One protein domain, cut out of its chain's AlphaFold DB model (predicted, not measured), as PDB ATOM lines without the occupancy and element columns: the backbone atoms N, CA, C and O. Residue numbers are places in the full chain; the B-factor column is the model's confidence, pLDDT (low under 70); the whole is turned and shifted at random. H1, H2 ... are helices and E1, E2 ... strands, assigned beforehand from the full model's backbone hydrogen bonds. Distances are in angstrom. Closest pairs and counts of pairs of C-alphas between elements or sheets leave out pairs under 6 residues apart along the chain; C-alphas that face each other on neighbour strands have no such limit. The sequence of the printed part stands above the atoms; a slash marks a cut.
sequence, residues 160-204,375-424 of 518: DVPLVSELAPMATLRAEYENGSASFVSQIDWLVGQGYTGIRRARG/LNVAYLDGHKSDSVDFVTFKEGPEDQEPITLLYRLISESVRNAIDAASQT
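Overview. This is residues 160 to 204 and 375 to 424 of the 518 residues of a protein of Coprinopsis cinerea (strain Okayama-7 / 130 / ATCC MYA-4618 / FGSC 9003) (UniProt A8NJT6). A narrow ribbon of three strands, E3, E2 and E4, makes one end of an elongated body and the helix H3 the opposite end, with a helical hairpin, H1 and H2, between them; H2 only grazes the sheet. The strand E1 runs crosswise between H1 and E4, and H3 lies beyond H1, far from the outer end of the ribbon. The printed part has 95 residues with three named helices and four named strands, in the order H1 H2 E1 E2 E3 E4 H3; the class is mixed, helices and strands. The sheet has the order E3, E2, E4 and is mixed. The whole is compact, with a radius of gyration of the C-alphas of 14.2 A and spans of 46 by 31 by 21 A.

Along the chain. H1 is residues 170 to 178, 12.5 A long, and begins with C-alpha 170 at (101.838, 109.437, 97.337). H2 is residues 182 to 193, 16.0 A, and E1 is residues 196 to 202, 17.3 A. After the cut, E2 is residues 375 to 380, 16.1 A, with C-alpha 375 at (119.542, 105.626, 105.802). E3 is residues 389 to 394, 16.0 A, and E4 is residues 403 to 408, 16.6 A. H3 is residues 412 to 424, 18.4 A, and ends with C-alpha 424 at (86.057, 97.411, 94.360).

Arrangement. H1 and H2 form a helical hairpin and touch at a shallow tilt of 15 degrees, opposite ways; their closest C-alphas, of Arg 174 and Val 185, are 5.8 A apart. The closest C-alphas of H1 and E1, of Met 170 and Gly 198, are 4.9 A apart. Residues 168 to 169 pair antiparallel with residues 198 to 199 of E1, which pairs with no named strand. E1 and E4 are near each other, with 7 pairs of C-alphas within 10 A. H2 is on the sheet but only grazes it, with its residues 183 to 191; its closest C-alpha pair with E2, of Phe 184 and Leu 380, is 6.6 A apart. E2 and E3 form a hairpin and are antiparallel at 168 degrees, with N 377 and O 391 within hydrogen-bond range at 2.9 A. E2 and E4 are parallel at 25 degrees, with N 378 and O 405 at 2.8 A. H3 is close to H1 but not clearly touching, the C-alphas of Glu 176 and Ile 418 being closest at 6.3 A; H3 is apart from H2. In H2 every O i to N i+4 pair is within hydrogen-bond range; in H1 3 of 5 are, in H3 8 of 9.

Size, cuts and confidence. The two C-alphas farthest apart, of Glu 398 and Thr 424, are 46.6 A apart. Residues 205 to 374 are not printed, and C-alphas 204 and 375 are 20.0 A apart across this cut. Of the links that are printed whole, none is long. The mean pLDDT of the printed part is 82.7; residues 409 to 424 are under 70, and H3 has a mean of 43.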
ATOM      1  N   ASP A 160      99.226  88.064  96.754       72.12
ATOM      2  CA  ASP A 160      99.660  87.901  95.357       72.12
ATOM      3  C   ASP A 160      99.966  89.270  94.716       72.12
ATOM      4  O   ASP A 160      99.220  89.820  93.906       72.12
ATOM      5  N   VAL A 161     101.059  89.868  95.190       81.69
ATOM      6  CA  VAL A 161     101.604  91.163  94.776       81.69
ATOM      7  C   VAL A 161     103.063  90.983  94.349       81.69
ATOM      8  O   VAL A 161     103.748  90.102  94.886       81.69
ATOM      9  N   PRO A 162     103.584  91.788  93.404       87.69
ATOM     10  CA  PRO A 162     104.986  91.711  93.004       87.69
ATOM     11  C   PRO A 162     105.928  91.953  94.193       87.69
ATOM     12  O   PRO A 162     105.605  92.697  95.118       87.69
ATOM     13  N   LEU A 163     107.114  91.339  94.148       89.19
ATOM     14  CA  LEU A 163     108.145  91.474  95.187       89.19
ATOM     15  C   LEU A 163     108.543  92.937  95.451       89.19
ATOM     16  O   LEU A 163     108.783  93.297  96.607       89.19
ATOM     17  N   VAL A 164     108.565  93.762  94.396       92.31
ATOM     18  CA  VAL A 164     108.680  95.229  94.424       92.31
ATOM     19  C   VAL A 164     107.689  95.832  93.417       92.31
ATOM     20  O   VAL A 164     107.617  95.387  92.272       92.31
ATOM     21  N   SER A 165     106.908  96.838  93.809       91.62
ATOM     22  CA  SER A 165     105.905  97.463  92.933       91.62
ATOM     23  C   SER A 165     106.499  98.442  91.910       91.62
ATOM     24  O   SER A 165     107.638  98.896  92.019       91.62
ATOM     25  N   GLU A 166     105.680  98.852  90.942       93.06
ATOM     26  CA  GLU A 166     105.886 100.121  90.232       93.06
ATOM     27  C   GLU A 166     105.821 101.316  91.206       93.06
ATOM     28  O   GLU A 166     105.314 101.194  92.328       93.06
ATOM     29  N   LEU A 167     106.327 102.477  90.783       94.44
ATOM     30  CA  LEU A 167     106.239 103.716  91.557       94.44
ATOM     31  C   LEU A 167     104.807 104.272  91.513       94.44
ATOM     32  O   LEU A 167     104.349 104.755  90.478       94.44
ATOM     33  N   ALA A 168     104.112 104.252  92.647       93.06
ATOM     34  CA  ALA A 168     102.798 104.868  92.793       93.06
ATOM     35  C   ALA A 168     102.929 106.319  93.306       93.06
ATOM     36  O   ALA A 168     103.821 106.605  94.104       93.06
ATOM     37  N   PRO A 169     102.040 107.257  92.932       95.94
ATOM     38  CA  PRO A 169     101.989 108.573  93.570       95.94
ATOM     39  C   PRO A 169     101.661 108.472  95.069       95.94
ATOM     40  O   PRO A 169     100.862 107.628  95.474       95.94
ATOM     41  N   MET A 170     102.166 109.393  95.897       93.81
ATOM     42  CA  MET A 170     101.838 109.437  97.337       93.81
ATOM     43  C   MET A 170     100.330 109.582  97.632       93.81
ATOM     44  O   MET A 170      99.857 109.149  98.682       93.81
ATOM     45  N   ALA A 171      99.545 110.099  96.681       93.06
ATOM     46  CA  ALA A 171      98.080 110.103  96.750       93.06
ATOM     47  C   ALA A 171      97.470 108.688  96.867       93.06
ATOM     48  O   ALA A 171      96.416 108.528  97.477       93.06
ATOM     49  N   THR A 172      98.136 107.654  96.339       91.00
ATOM     50  CA  THR A 172      97.712 106.255  96.485       91.00
ATOM     51  C   THR A 172      97.826 105.793  97.937       91.00
ATOM     52  O   THR A 172      96.871 105.228  98.454       91.00
ATOM     53  N   LEU A 173      98.944 106.094  98.615       89.94
ATOM     54  CA  LEU A 173      99.088 105.832 100.054       89.94
ATOM     55  C   LEU A 173      98.059 106.639 100.859       89.94
ATOM     56  O   LEU A 173      97.432 106.106 101.768       89.94
ATOM     57  N   ARG A 174      97.849 107.916 100.512       91.00
ATOM     58  CA  ARG A 174      96.875 108.792 101.184       91.00
ATOM     59  C   ARG A 174      95.472 108.176 101.216       91.00
ATOM     60  O   ARG A 174      94.859 108.112 102.283       91.00
ATOM     61  N   ALA A 175      95.006 107.673 100.073       89.44
ATOM     62  CA  ALA A 175      93.680 107.081  99.913       89.44
ATOM     63  C   ALA A 175      93.428 105.855 100.818       89.44
ATOM     64  O   ALA A 175      92.289 105.639 101.230       89.44
ATOM     65  N   GLU A 176      94.470 105.096 101.191       85.69
ATOM     66  CA  GLU A 176      94.362 103.967 102.137       85.69
ATOM     67  C   GLU A 176      93.873 104.417 103.527       85.69
ATOM     68  O   GLU A 176      93.183 103.667 104.219       85.69
ATOM     69  N   TYR A 177      94.183 105.657 103.926       85.94
ATOM     70  CA  TYR A 177      93.892 106.186 105.263       85.94
ATOM     71  C   TYR A 177      92.782 107.247 105.300       85.94
ATOM     72  O   TYR A 177      92.284 107.543 106.388       85.94
ATOM     73  N   GLU A 178      92.342 107.779 104.153       83.81
ATOM     74  CA  GLU A 178      91.311 108.834 104.051       83.81
ATOM     75  C   GLU A 178      89.988 108.484 104.749       83.81
ATOM     76  O   GLU A 178      89.375 109.347 105.377       83.81
ATOM     77  N   ASN A 179      89.576 107.215 104.697       76.50
ATOM     78  CA  ASN A 179      88.369 106.714 105.366       76.50
ATOM     79  C   ASN A 179      88.647 106.095 106.754       76.50
ATOM     80  O   ASN A 179      87.723 105.604 107.400       76.50
ATOM     81  N   GLY A 180      89.911 106.079 107.195       73.38
ATOM     82  CA  GLY A 180      90.379 105.342 108.371       73.38
ATOM     83  C   GLY A 180      90.897 106.232 109.501       73.38
ATOM     84  O   GLY A 180      90.298 106.274 110.575       73.38
ATOM     85  N   SER A 181      92.021 106.926 109.289       78.50
ATOM     86  CA  SER A 181      92.691 107.687 110.351       78.50
ATOM     87  C   SER A 181      93.318 108.988 109.854       78.50
ATOM     88  O   SER A 181      94.290 108.995 109.101       78.50
ATOM     89  N   ALA A 182      92.794 110.105 110.358       86.50
ATOM     90  CA  ALA A 182      93.247 111.442 109.990       86.50
ATOM     91  C   ALA A 182      94.700 111.745 110.404       86.50
ATOM     92  O   ALA A 182      95.321 112.594 109.777       86.50
ATOM     93  N   SER A 183      95.270 111.072 111.415       86.81
ATOM     94  CA  SER A 183      96.679 111.286 111.787       86.81
ATOM     95  C   SER A 183      97.641 110.741 110.731       86.81
ATOM     96  O   SER A 183      98.551 111.458 110.327       86.81
ATOM     97  N   PHE A 184      97.375 109.538 110.207       88.19
ATOM     98  CA  PHE A 184      98.112 108.963 109.077       88.19
ATOM     99  C   PHE A 184      97.997 109.861 107.837       88.19
ATOM    100  O   PHE A 184      99.008 110.184 107.223       88.19
ATOM    101  N   VAL A 185      96.790 110.341 107.507       91.06
ATOM    102  CA  VAL A 185      96.584 111.283 106.389       91.06
ATOM    103  C   VAL A 185      97.406 112.565 106.576       91.06
ATOM    104  O   VAL A 185      98.083 112.981 105.642       91.06
ATOM    105  N   SER A 186      97.425 113.153 107.777       92.00
ATOM    106  CA  SER A 186      98.236 114.347 108.058       92.00
ATOM    107  C   SER A 186      99.746 114.085 108.013       92.00
ATOM    108  O   SER A 186     100.499 114.950 107.575       92.00
ATOM    109  N   GLN A 187     100.205 112.904 108.438       92.12
ATOM    110  CA  GLN A 187     101.602 112.477 108.297       92.12
ATOM    111  C   GLN A 187     101.998 112.311 106.816       92.12
ATOM    112  O   GLN A 187     103.083 112.730 106.416       92.12
ATOM    113  N   ILE A 188     101.100 111.775 105.985       92.88
ATOM    114  CA  ILE A 188     101.289 111.636 104.533       92.88
ATOM    115  C   ILE A 188     101.304 113.008 103.846       92.88
ATOM    116  O   ILE A 188     102.201 113.281 103.051       92.88
ATOM    117  N   ASP A 189     100.375 113.902 104.193       94.50
ATOM    118  CA  ASP A 189     100.356 115.283 103.691       94.50
ATOM    119  C   ASP A 189     101.617 116.062 104.112       94.50
ATOM    120  O   ASP A 189     102.143 116.861 103.334       94.50
ATOM    121  N   TRP A 190     102.154 115.797 105.311       95.38
ATOM    122  CA  TRP A 190     103.430 116.358 105.758       95.38
ATOM    123  C   TRP A 190     104.617 115.841 104.933       95.38
ATOM    124  O   TRP A 190     105.459 116.649 104.538       95.38
ATOM    125  N   LEU A 191     104.666 114.537 104.616       94.88
ATOM    126  CA  LEU A 191     105.693 113.952 103.740       94.88
ATOM    127  C   LEU A 191     105.636 114.561 102.331       94.88
ATOM    128  O   LEU A 191     106.661 114.997 101.808       94.88
ATOM    129  N   VAL A 192     104.442 114.689 101.746       95.62
ATOM    130  CA  VAL A 192     104.256 115.394 100.465       95.62
ATOM    131  C   VAL A 192     104.737 116.849 100.569       95.62
ATOM    132  O   VAL A 192     105.403 117.348  99.663       95.62
ATOM    133  N   GLY A 193     104.499 117.508 101.707       95.31
ATOM    134  CA  GLY A 193     105.034 118.836 102.022       95.31
ATOM    135  C   GLY A 193     106.564 118.920 102.168       95.31
ATOM    136  O   GLY A 193     107.106 120.013 102.010       95.31
ATOM    137  N   GLN A 194     107.265 117.808 102.425       94.31
ATOM    138  CA  GLN A 194     108.738 117.734 102.400       94.31
ATOM    139  C   GLN A 194     109.306 117.402 101.006       94.31
ATOM    140  O   GLN A 194     110.523 117.386 100.840       94.31
ATOM    141  N   GLY A 195     108.457 117.146 100.004       94.06
ATOM    142  CA  GLY A 195     108.879 116.802  98.640       94.06
ATOM    143  C   GLY A 195     108.908 115.304  98.319       94.06
ATOM    144  O   GLY A 195     109.340 114.942  97.228       94.06
ATOM    145  N   TYR A 196     108.418 114.435  99.210       94.44
ATOM    146  CA  TYR A 196     108.212 113.019  98.891       94.44
ATOM    147  C   TYR A 196     107.003 112.875  97.953       94.44
ATOM    148  O   TYR A 196     105.863 113.129  98.348       94.44
ATOM    149  N   THR A 197     107.232 112.503  96.691       94.00
ATOM    150  CA  THR A 197     106.193 112.512  95.635       94.00
ATOM    151  C   THR A 197     105.638 111.134  95.287       94.00
ATOM    152  O   THR A 197     104.472 111.024  94.892       94.00
ATOM    153  N   GLY A 198     106.449 110.084  95.432       93.38
ATOM    154  CA  GLY A 198     106.104 108.717  95.051       93.38
ATOM    155  C   GLY A 198     106.505 107.682  96.100       93.38
ATOM    156  O   GLY A 198     107.414 107.902  96.899       93.38
ATOM    157  N   ILE A 199     105.802 106.554  96.072       93.75
ATOM    158  CA  ILE A 199     105.965 105.413  96.965       93.75
ATOM    159  C   ILE A 199     106.086 104.118  96.163       93.75
ATOM    160  O   ILE A 199     105.314 103.875  95.231       93.75
ATOM    161  N   ARG A 200     107.033 103.264  96.545       94.06
ATOM    162  CA  ARG A 200     107.253 101.948  95.937       94.06
ATOM    163  C   ARG A 200     107.217 100.883  97.027       94.06
ATOM    164  O   ARG A 200     107.913 101.022  98.022       94.06
ATOM    165  N   ARG A 201     106.394  99.847  96.879       90.69
ATOM    166  CA  ARG A 201     106.134  98.861  97.942       90.69
ATOM    167  C   ARG A 201     106.946  97.596  97.743       90.69
ATOM    168  O   ARG A 201     106.999  97.093  96.624       90.69
ATOM    169  N   ALA A 202     107.505  97.056  98.821       91.44
ATOM    170  CA  ALA A 202     107.961  95.673  98.861       91.44
ATOM    171  C   ALA A 202     106.893  94.783  99.517       91.44
ATOM    172  O   ALA A 202     106.245  95.183 100.482       91.44
ATOM    173  N   ARG A 203     106.708  93.570  98.986       88.25
ATOM    174  CA  ARG A 203     105.771  92.552  99.503       88.25
ATOM    175  C   ARG A 203     106.015  92.276 100.999       88.25
ATOM    176  O   ARG A 203     107.140  91.964 101.366       88.25
ATOM    177  N   GLY A 204     104.981  92.315 101.842       84.06
ATOM    178  CA  GLY A 204     105.077  91.991 103.276       84.06
ATOM    179  C   GLY A 204     105.383  90.513 103.549       84.06
ATOM    180  O   GLY A 204     104.468  89.732 103.790       84.06
ATOM    181  N   LEU A 375     120.899 106.181 105.850       97.94
ATOM    182  CA  LEU A 375     119.542 105.626 105.802       97.94
ATOM    183  C   LEU A 375     118.610 106.442 106.701       97.94
ATOM    184  O   LEU A 375     118.916 106.689 107.864       97.94
ATOM    185  N   ASN A 376     117.456 106.815 106.166       97.44
ATOM    186  CA  ASN A 376     116.337 107.439 106.857       97.44
ATOM    187  C   ASN A 376     115.161 106.458 106.888       97.44
ATOM    188  O   ASN A 376     114.720 105.988 105.841       97.44
ATOM    189  N   VAL A 377     114.620 106.181 108.071       96.38
ATOM    190  CA  VAL A 377     113.417 105.357 108.248       96.38
ATOM    191  C   VAL A 377     112.306 106.247 108.789       96.38
ATOM    192  O   VAL A 377     112.386 106.706 109.927       96.38
ATOM    193  N   ALA A 378     111.308 106.523 107.955       94.81
ATOM    194  CA  ALA A 378     110.158 107.369 108.249       94.81
ATOM    195  C   ALA A 378     109.044 106.543 108.916       94.81
ATOM    196  O   ALA A 378     108.521 105.610 108.308       94.81
ATOM    197  N   TYR A 379     108.667 106.878 110.151       91.31
ATOM    198  CA  TYR A 379     107.681 106.121 110.933       91.31
ATOM    199  C   TYR A 379     106.260 106.653 110.717       91.31
ATOM    200  O   TYR A 379     105.901 107.720 111.218       91.31
ATOM    201  N   LEU A 380     105.430 105.885 110.003       89.00
ATOM    202  CA  LEU A 380     104.008 106.177 109.820       89.00
ATOM    203  C   LEU A 380     103.173 105.408 110.856       89.00
ATOM    204  O   LEU A 380     102.630 104.335 110.588       89.00
ATOM    205  N   ASP A 381     103.112 105.961 112.066       83.88
ATOM    206  CA  ASP A 381     102.486 105.358 113.251       83.88
ATOM    207  C   ASP A 381     101.107 105.949 113.614       83.88
ATOM    208  O   ASP A 381     100.382 105.407 114.455       83.88
ATOM    209  N   GLY A 382     100.741 107.086 113.017       80.56
ATOM    210  CA  GLY A 382      99.563 107.869 113.373       80.56
ATOM    211  C   GLY A 382      99.542 108.403 114.810       80.56
ATOM    212  O   GLY A 382      98.473 108.824 115.263       80.56
ATOM    213  N   HIS A 383     100.661 108.383 115.544       80.75
ATOM    214  CA  HIS A 383     100.763 108.950 116.896       80.75
ATOM    215  C   HIS A 383     100.918 110.475 116.874       80.75
ATOM    216  O   HIS A 383     100.496 111.153 117.814       80.75
ATOM    217  N   LYS A 384     101.484 111.016 115.791       77.06
ATOM    218  CA  LYS A 384     101.565 112.453 115.505       77.06
ATOM    219  C   LYS A 384     100.619 112.826 114.365       77.06
ATOM    220  O   LYS A 384     100.229 111.984 113.564       77.06
ATOM    221  N   SER A 385     100.225 114.097 114.308       71.19
ATOM    222  CA  SER A 385      99.272 114.619 113.311       71.19
ATOM    223  C   SER A 385      99.788 115.846 112.554       71.19
ATOM    224  O   SER A 385      99.001 116.541 111.916       71.19
ATOM    225  N   ASP A 386     101.076 116.156 112.690       82.75
ATOM    226  CA  ASP A 386     101.732 117.362 112.166       82.75
ATOM    227  C   ASP A 386     103.157 117.108 111.640       82.75
ATOM    228  O   ASP A 386     103.788 118.029 111.124       82.75
ATOM    229  N   SER A 387     103.678 115.889 111.810       90.12
ATOM    230  CA  SER A 387     105.069 115.517 111.552       90.12
ATOM    231  C   SER A 387     105.243 113.992 111.527       90.12
ATOM    232  O   SER A 387     104.502 113.261 112.193       90.12
ATOM    233  N   VAL A 388     106.235 113.518 110.769       92.69
ATOM    234  CA  VAL A 388     106.710 112.124 110.774       92.69
ATOM    235  C   VAL A 388     108.057 112.063 111.490       92.69
ATOM    236  O   VAL A 388     108.916 112.915 111.261       92.69
ATOM    237  N   ASP A 389     108.236 111.071 112.363       92.50
ATOM    238  CA  ASP A 389     109.520 110.823 113.023       92.50
ATOM    239  C   ASP A 389     110.448 109.996 112.129       92.50
ATOM    240  O   ASP A 389     110.009 109.099 111.408       92.50
ATOM    241  N   PHE A 390     111.745 110.294 112.206       94.19
ATOM    242  CA  PHE A 390     112.789 109.608 111.448       94.19
ATOM    243  C   PHE A 390     113.803 108.962 112.387       94.19
ATOM    244  O   PHE A 390     114.353 109.624 113.270       94.19
ATOM    245  N   VAL A 391     114.110 107.687 112.145       94.44
ATOM    246  CA  VAL A 391     115.354 107.071 112.620       94.44
ATOM    247  C   VAL A 391     116.385 107.225 111.506       94.44
ATOM    248  O   VAL A 391     116.181 106.736 110.395       94.44
ATOM    249  N   THR A 392     117.478 107.934 111.791       96.12
ATOM    250  CA  THR A 392     118.532 108.235 110.813       96.12
ATOM    251  C   THR A 392     119.836 107.542 111.188       96.12
ATOM    252  O   THR A 392     120.414 107.812 112.241       96.12
ATOM    253  N   PHE A 393     120.345 106.722 110.275       97.12
ATOM    254  CA  PHE A 393     121.669 106.114 110.315       97.12
ATOM    255  C   PHE A 393     122.616 106.937 109.430       97.12
ATOM    256  O   PHE A 393     122.284 107.247 108.284       97.12
ATOM    257  N   LYS A 394     123.788 107.309 109.959       96.56
ATOM    258  CA  LYS A 394     124.810 108.110 109.261       96.56
ATOM    259  C   LYS A 394     126.143 107.373 109.250       96.56
ATOM    260  O   LYS A 394     127.052 107.714 110.000       96.56
ATOM    261  N   GLU A 395     126.201 106.303 108.469       97.06
ATOM    262  CA  GLU A 395     127.340 105.378 108.417       97.06
ATOM    263  C   GLU A 395     128.037 105.407 107.034       97.06
ATOM    264  O   GLU A 395     129.003 104.676 106.801       97.06
ATOM    265  N   GLY A 396     127.564 106.271 106.125       94.06
ATOM    266  CA  GLY A 396     128.179 106.586 104.836       94.06
ATOM    267  C   GLY A 396     128.850 107.969 104.791       94.06
ATOM    268  O   GLY A 396     128.960 108.649 105.813       94.06
ATOM    269  N   PRO A 397     129.318 108.402 103.606       91.75
ATOM    270  CA  PRO A 397     129.920 109.721 103.396       91.75
ATOM    271  C   PRO A 397     128.971 110.883 103.732       91.75
ATOM    272  O   PRO A 397     127.763 110.786 103.516       91.75
ATOM    273  N   GLU A 398     129.507 112.017 104.199       88.19
ATOM    274  CA  GLU A 398     128.701 113.206 104.534       88.19
ATOM    275  C   GLU A 398     128.017 113.847 103.306       88.19
ATOM    276  O   GLU A 398     126.991 114.507 103.460       88.19
ATOM    277  N   ASP A 399     128.555 113.634 102.096       86.31
ATOM    278  CA  ASP A 399     127.981 114.081 100.817       86.31
ATOM    279  C   ASP A 399     126.875 113.163 100.271       86.31
ATOM    280  O   ASP A 399     126.193 113.537  99.316       86.31
ATOM    281  N   GLN A 400     126.698 111.959 100.826       87.50
ATOM    282  CA  GLN A 400     125.733 110.996 100.299       87.50
ATOM    283  C   GLN A 400     124.319 111.271 100.822       87.50
ATOM    284  O   GLN A 400     124.038 111.150 102.017       87.50
ATOM    285  N   GLU A 401     123.411 111.562  99.890       91.56
ATOM    286  CA  GLU A 401     121.972 111.629 100.137       91.56
ATOM    287  C   GLU A 401     121.463 110.313 100.767       91.56
ATOM    288  O   GLU A 401     121.816 109.230 100.288       91.56
ATOM    289  N   PRO A 402     120.674 110.364 101.855       95.62
ATOM    290  CA  PRO A 402     120.208 109.161 102.531       95.62
ATOM    291  C   PRO A 402     119.129 108.428 101.729       95.62
ATOM    292  O   PRO A 402     118.126 109.019 101.324       95.62
ATOM    293  N   ILE A 403     119.279 107.106 101.613       96.94
ATOM    294  CA  ILE A 403     118.179 106.212 101.226       96.94
ATOM    295  C   ILE A 403     117.022 106.448 102.202       96.94
ATOM    296  O   ILE A 403     117.254 106.476 103.410       96.94
ATOM    297  N   THR A 404     115.790 106.612 101.713       96.44
ATOM    298  CA  THR A 404     114.623 106.835 102.581       96.44
ATOM    299  C   THR A 404     113.584 105.726 102.424       96.44
ATOM    300  O   THR A 404     113.078 105.470 101.333       96.44
ATOM    301  N   LEU A 405     113.264 105.067 103.539       96.44
ATOM    302  CA  LEU A 405     112.273 103.997 103.634       96.44
ATOM    303  C   LEU A 405     111.078 104.444 104.489       96.44
ATOM    304  O   LEU A 405     111.255 105.195 105.450       96.44
ATOM    305  N   LEU A 406     109.878 103.954 104.177       94.31
ATOM    306  CA  LEU A 406     108.682 104.097 105.008       94.31
ATOM    307  C   LEU A 406     108.501 102.828 105.840       94.31
ATOM    308  O   LEU A 406     108.515 101.722 105.303       94.31
ATOM    309  N   TYR A 407     108.295 103.006 107.139       91.06
ATOM    310  CA  TYR A 407     107.945 101.946 108.073       91.06
ATOM    311  C   TYR A 407     106.471 102.086 108.474       91.06
ATOM    312  O   TYR A 407     106.053 103.158 108.933       91.06
ATOM    313  N   ARG A 408     105.677 101.019 108.293       84.75
ATOM    314  CA  ARG A 408     104.225 101.013 108.546       84.75
ATOM    315  C   ARG A 408     103.782  99.793 109.355       84.75
ATOM    316  O   ARG A 408     103.844  98.667 108.879       84.75
ATOM    317  N   LEU A 409     103.188 100.037 110.525       66.00
ATOM    318  CA  LEU A 409     102.486  99.008 111.302       66.00
ATOM    319  C   LEU A 409     101.106  98.704 110.685       66.00
ATOM    320  O   LEU A 409     100.089  99.283 111.085       66.00
ATOM    321  N   ILE A 410     101.048  97.796 109.706       54.47
ATOM    322  CA  ILE A 410      99.788  97.410 109.052       54.47
ATOM    323  C   ILE A 410      99.042  96.356 109.883       54.47
ATOM    324  O   ILE A 410      99.178  95.152 109.705       54.47
ATOM    325  N   SER A 411      98.170  96.817 110.786       48.03
ATOM    326  CA  SER A 411      97.208  95.922 111.454       48.03
ATOM    327  C   SER A 411      96.308  95.195 110.437       48.03
ATOM    328  O   SER A 411      95.906  95.792 109.435       48.03
ATOM    329  N   GLU A 412      95.907  93.947 110.719       41.88
ATOM    330  CA  GLU A 412      95.040  93.139 109.833       41.88
ATOM    331  C   GLU A 412      93.780  93.899 109.381       41.88
ATOM    332  O   GLU A 412      93.336  93.769 108.243       41.88
ATOM    333  N   SER A 413      93.212  94.733 110.256       39.22
ATOM    334  CA  SER A 413      92.058  95.591 109.969       39.22
ATOM    335  C   SER A 413      92.291  96.623 108.859       39.22
ATOM    336  O   SER A 413      91.343  96.972 108.161       39.22
ATOM    337  N   VAL A 414      93.528  97.097 108.674       43.81
ATOM    338  CA  VAL A 414      93.907  97.993 107.569       43.81
ATOM    339  C   VAL A 414      94.133  97.182 106.292       43.81
ATOM    340  O   VAL A 414      93.605  97.564 105.253       43.81
ATOM    341  N   ARG A 415      94.800  96.019 106.369       43.75
ATOM    342  CA  ARG A 415      94.953  95.105 105.217       43.75
ATOM    343  C   ARG A 415      93.591  94.709 104.627       43.75
ATOM    344  O   ARG A 415      93.344  94.979 103.459       43.75
ATOM    345  N   ASN A 416      92.649  94.256 105.460       40.56
ATOM    346  CA  ASN A 416      91.277  93.939 105.034       40.56
ATOM    347  C   ASN A 416      90.544  95.128 104.363       40.56
ATOM    348  O   ASN A 416      89.686  94.916 103.506       40.56
ATOM    349  N   ALA A 417      90.858  96.377 104.736       42.66
ATOM    350  CA  ALA A 417      90.293  97.567 104.096       42.66
ATOM    351  C   ALA A 417      90.955  97.869 102.736       42.66
ATOM    352  O   ALA A 417      90.253  98.201 101.779       42.66
ATOM    353  N   ILE A 418      92.277  97.699 102.630       48.47
ATOM    354  CA  ILE A 418      93.047  97.831 101.382       48.47
ATOM    355  C   ILE A 418      92.625  96.759 100.367       48.47
ATOM    356  O   ILE A 418      92.403  97.077  99.196       48.47
ATOM    357  N   ASP A 419      92.415  95.518 100.809       44.91
ATOM    358  CA  ASP A 419      91.934  94.420  99.965       44.91
ATOM    359  C   ASP A 419      90.518  94.700  99.436       44.91
ATOM    360  O   ASP A 419      90.248  94.536  98.243       44.91
ATOM    361  N   ALA A 420      89.615  95.202 100.287       43.91
ATOM    362  CA  ALA A 420      88.259  95.585  99.887       43.91
ATOM    363  C   ALA A 420      88.239  96.782  98.909       43.91
ATOM    364  O   ALA A 420      87.453  96.797  97.953       43.91
ATOM    365  N   ALA A 421      89.121  97.769  99.103       40.88
ATOM    366  CA  ALA A 421      89.303  98.888  98.175       40.88
ATOM    367  C   ALA A 421      89.853  98.418  96.813       40.88
ATOM    368  O   ALA A 421      89.347  98.798  95.756       40.88
ATOM    369  N   SER A 422      90.832  97.513  96.830       40.72
ATOM    370  CA  SER A 422      91.436  96.935  95.623       40.72
ATOM    371  C   SER A 422      90.417  96.118  94.818       40.72
ATOM    372  O   SER A 422      90.282  96.285  93.604       40.72
ATOM    373  N   GLN A 423      89.613  95.294  95.497       42.50
ATOM    374  CA  GLN A 423      88.559  94.497  94.860       42.50
ATOM    375  C   GLN A 423      87.438  95.365  94.260       42.50
ATOM    376  O   GLN A 423      86.908  95.042  93.194       42.50
ATOM    377  N   THR A 424      87.088  96.495  94.888       41.94
ATOM    378  CA  THR A 424      86.057  97.411  94.360       41.94
ATOM    379  C   THR A 424      86.534  98.251  93.168       41.94
ATOM    380  O   THR A 424      85.719  98.575  92.296       41.94
TER     381      THR A 424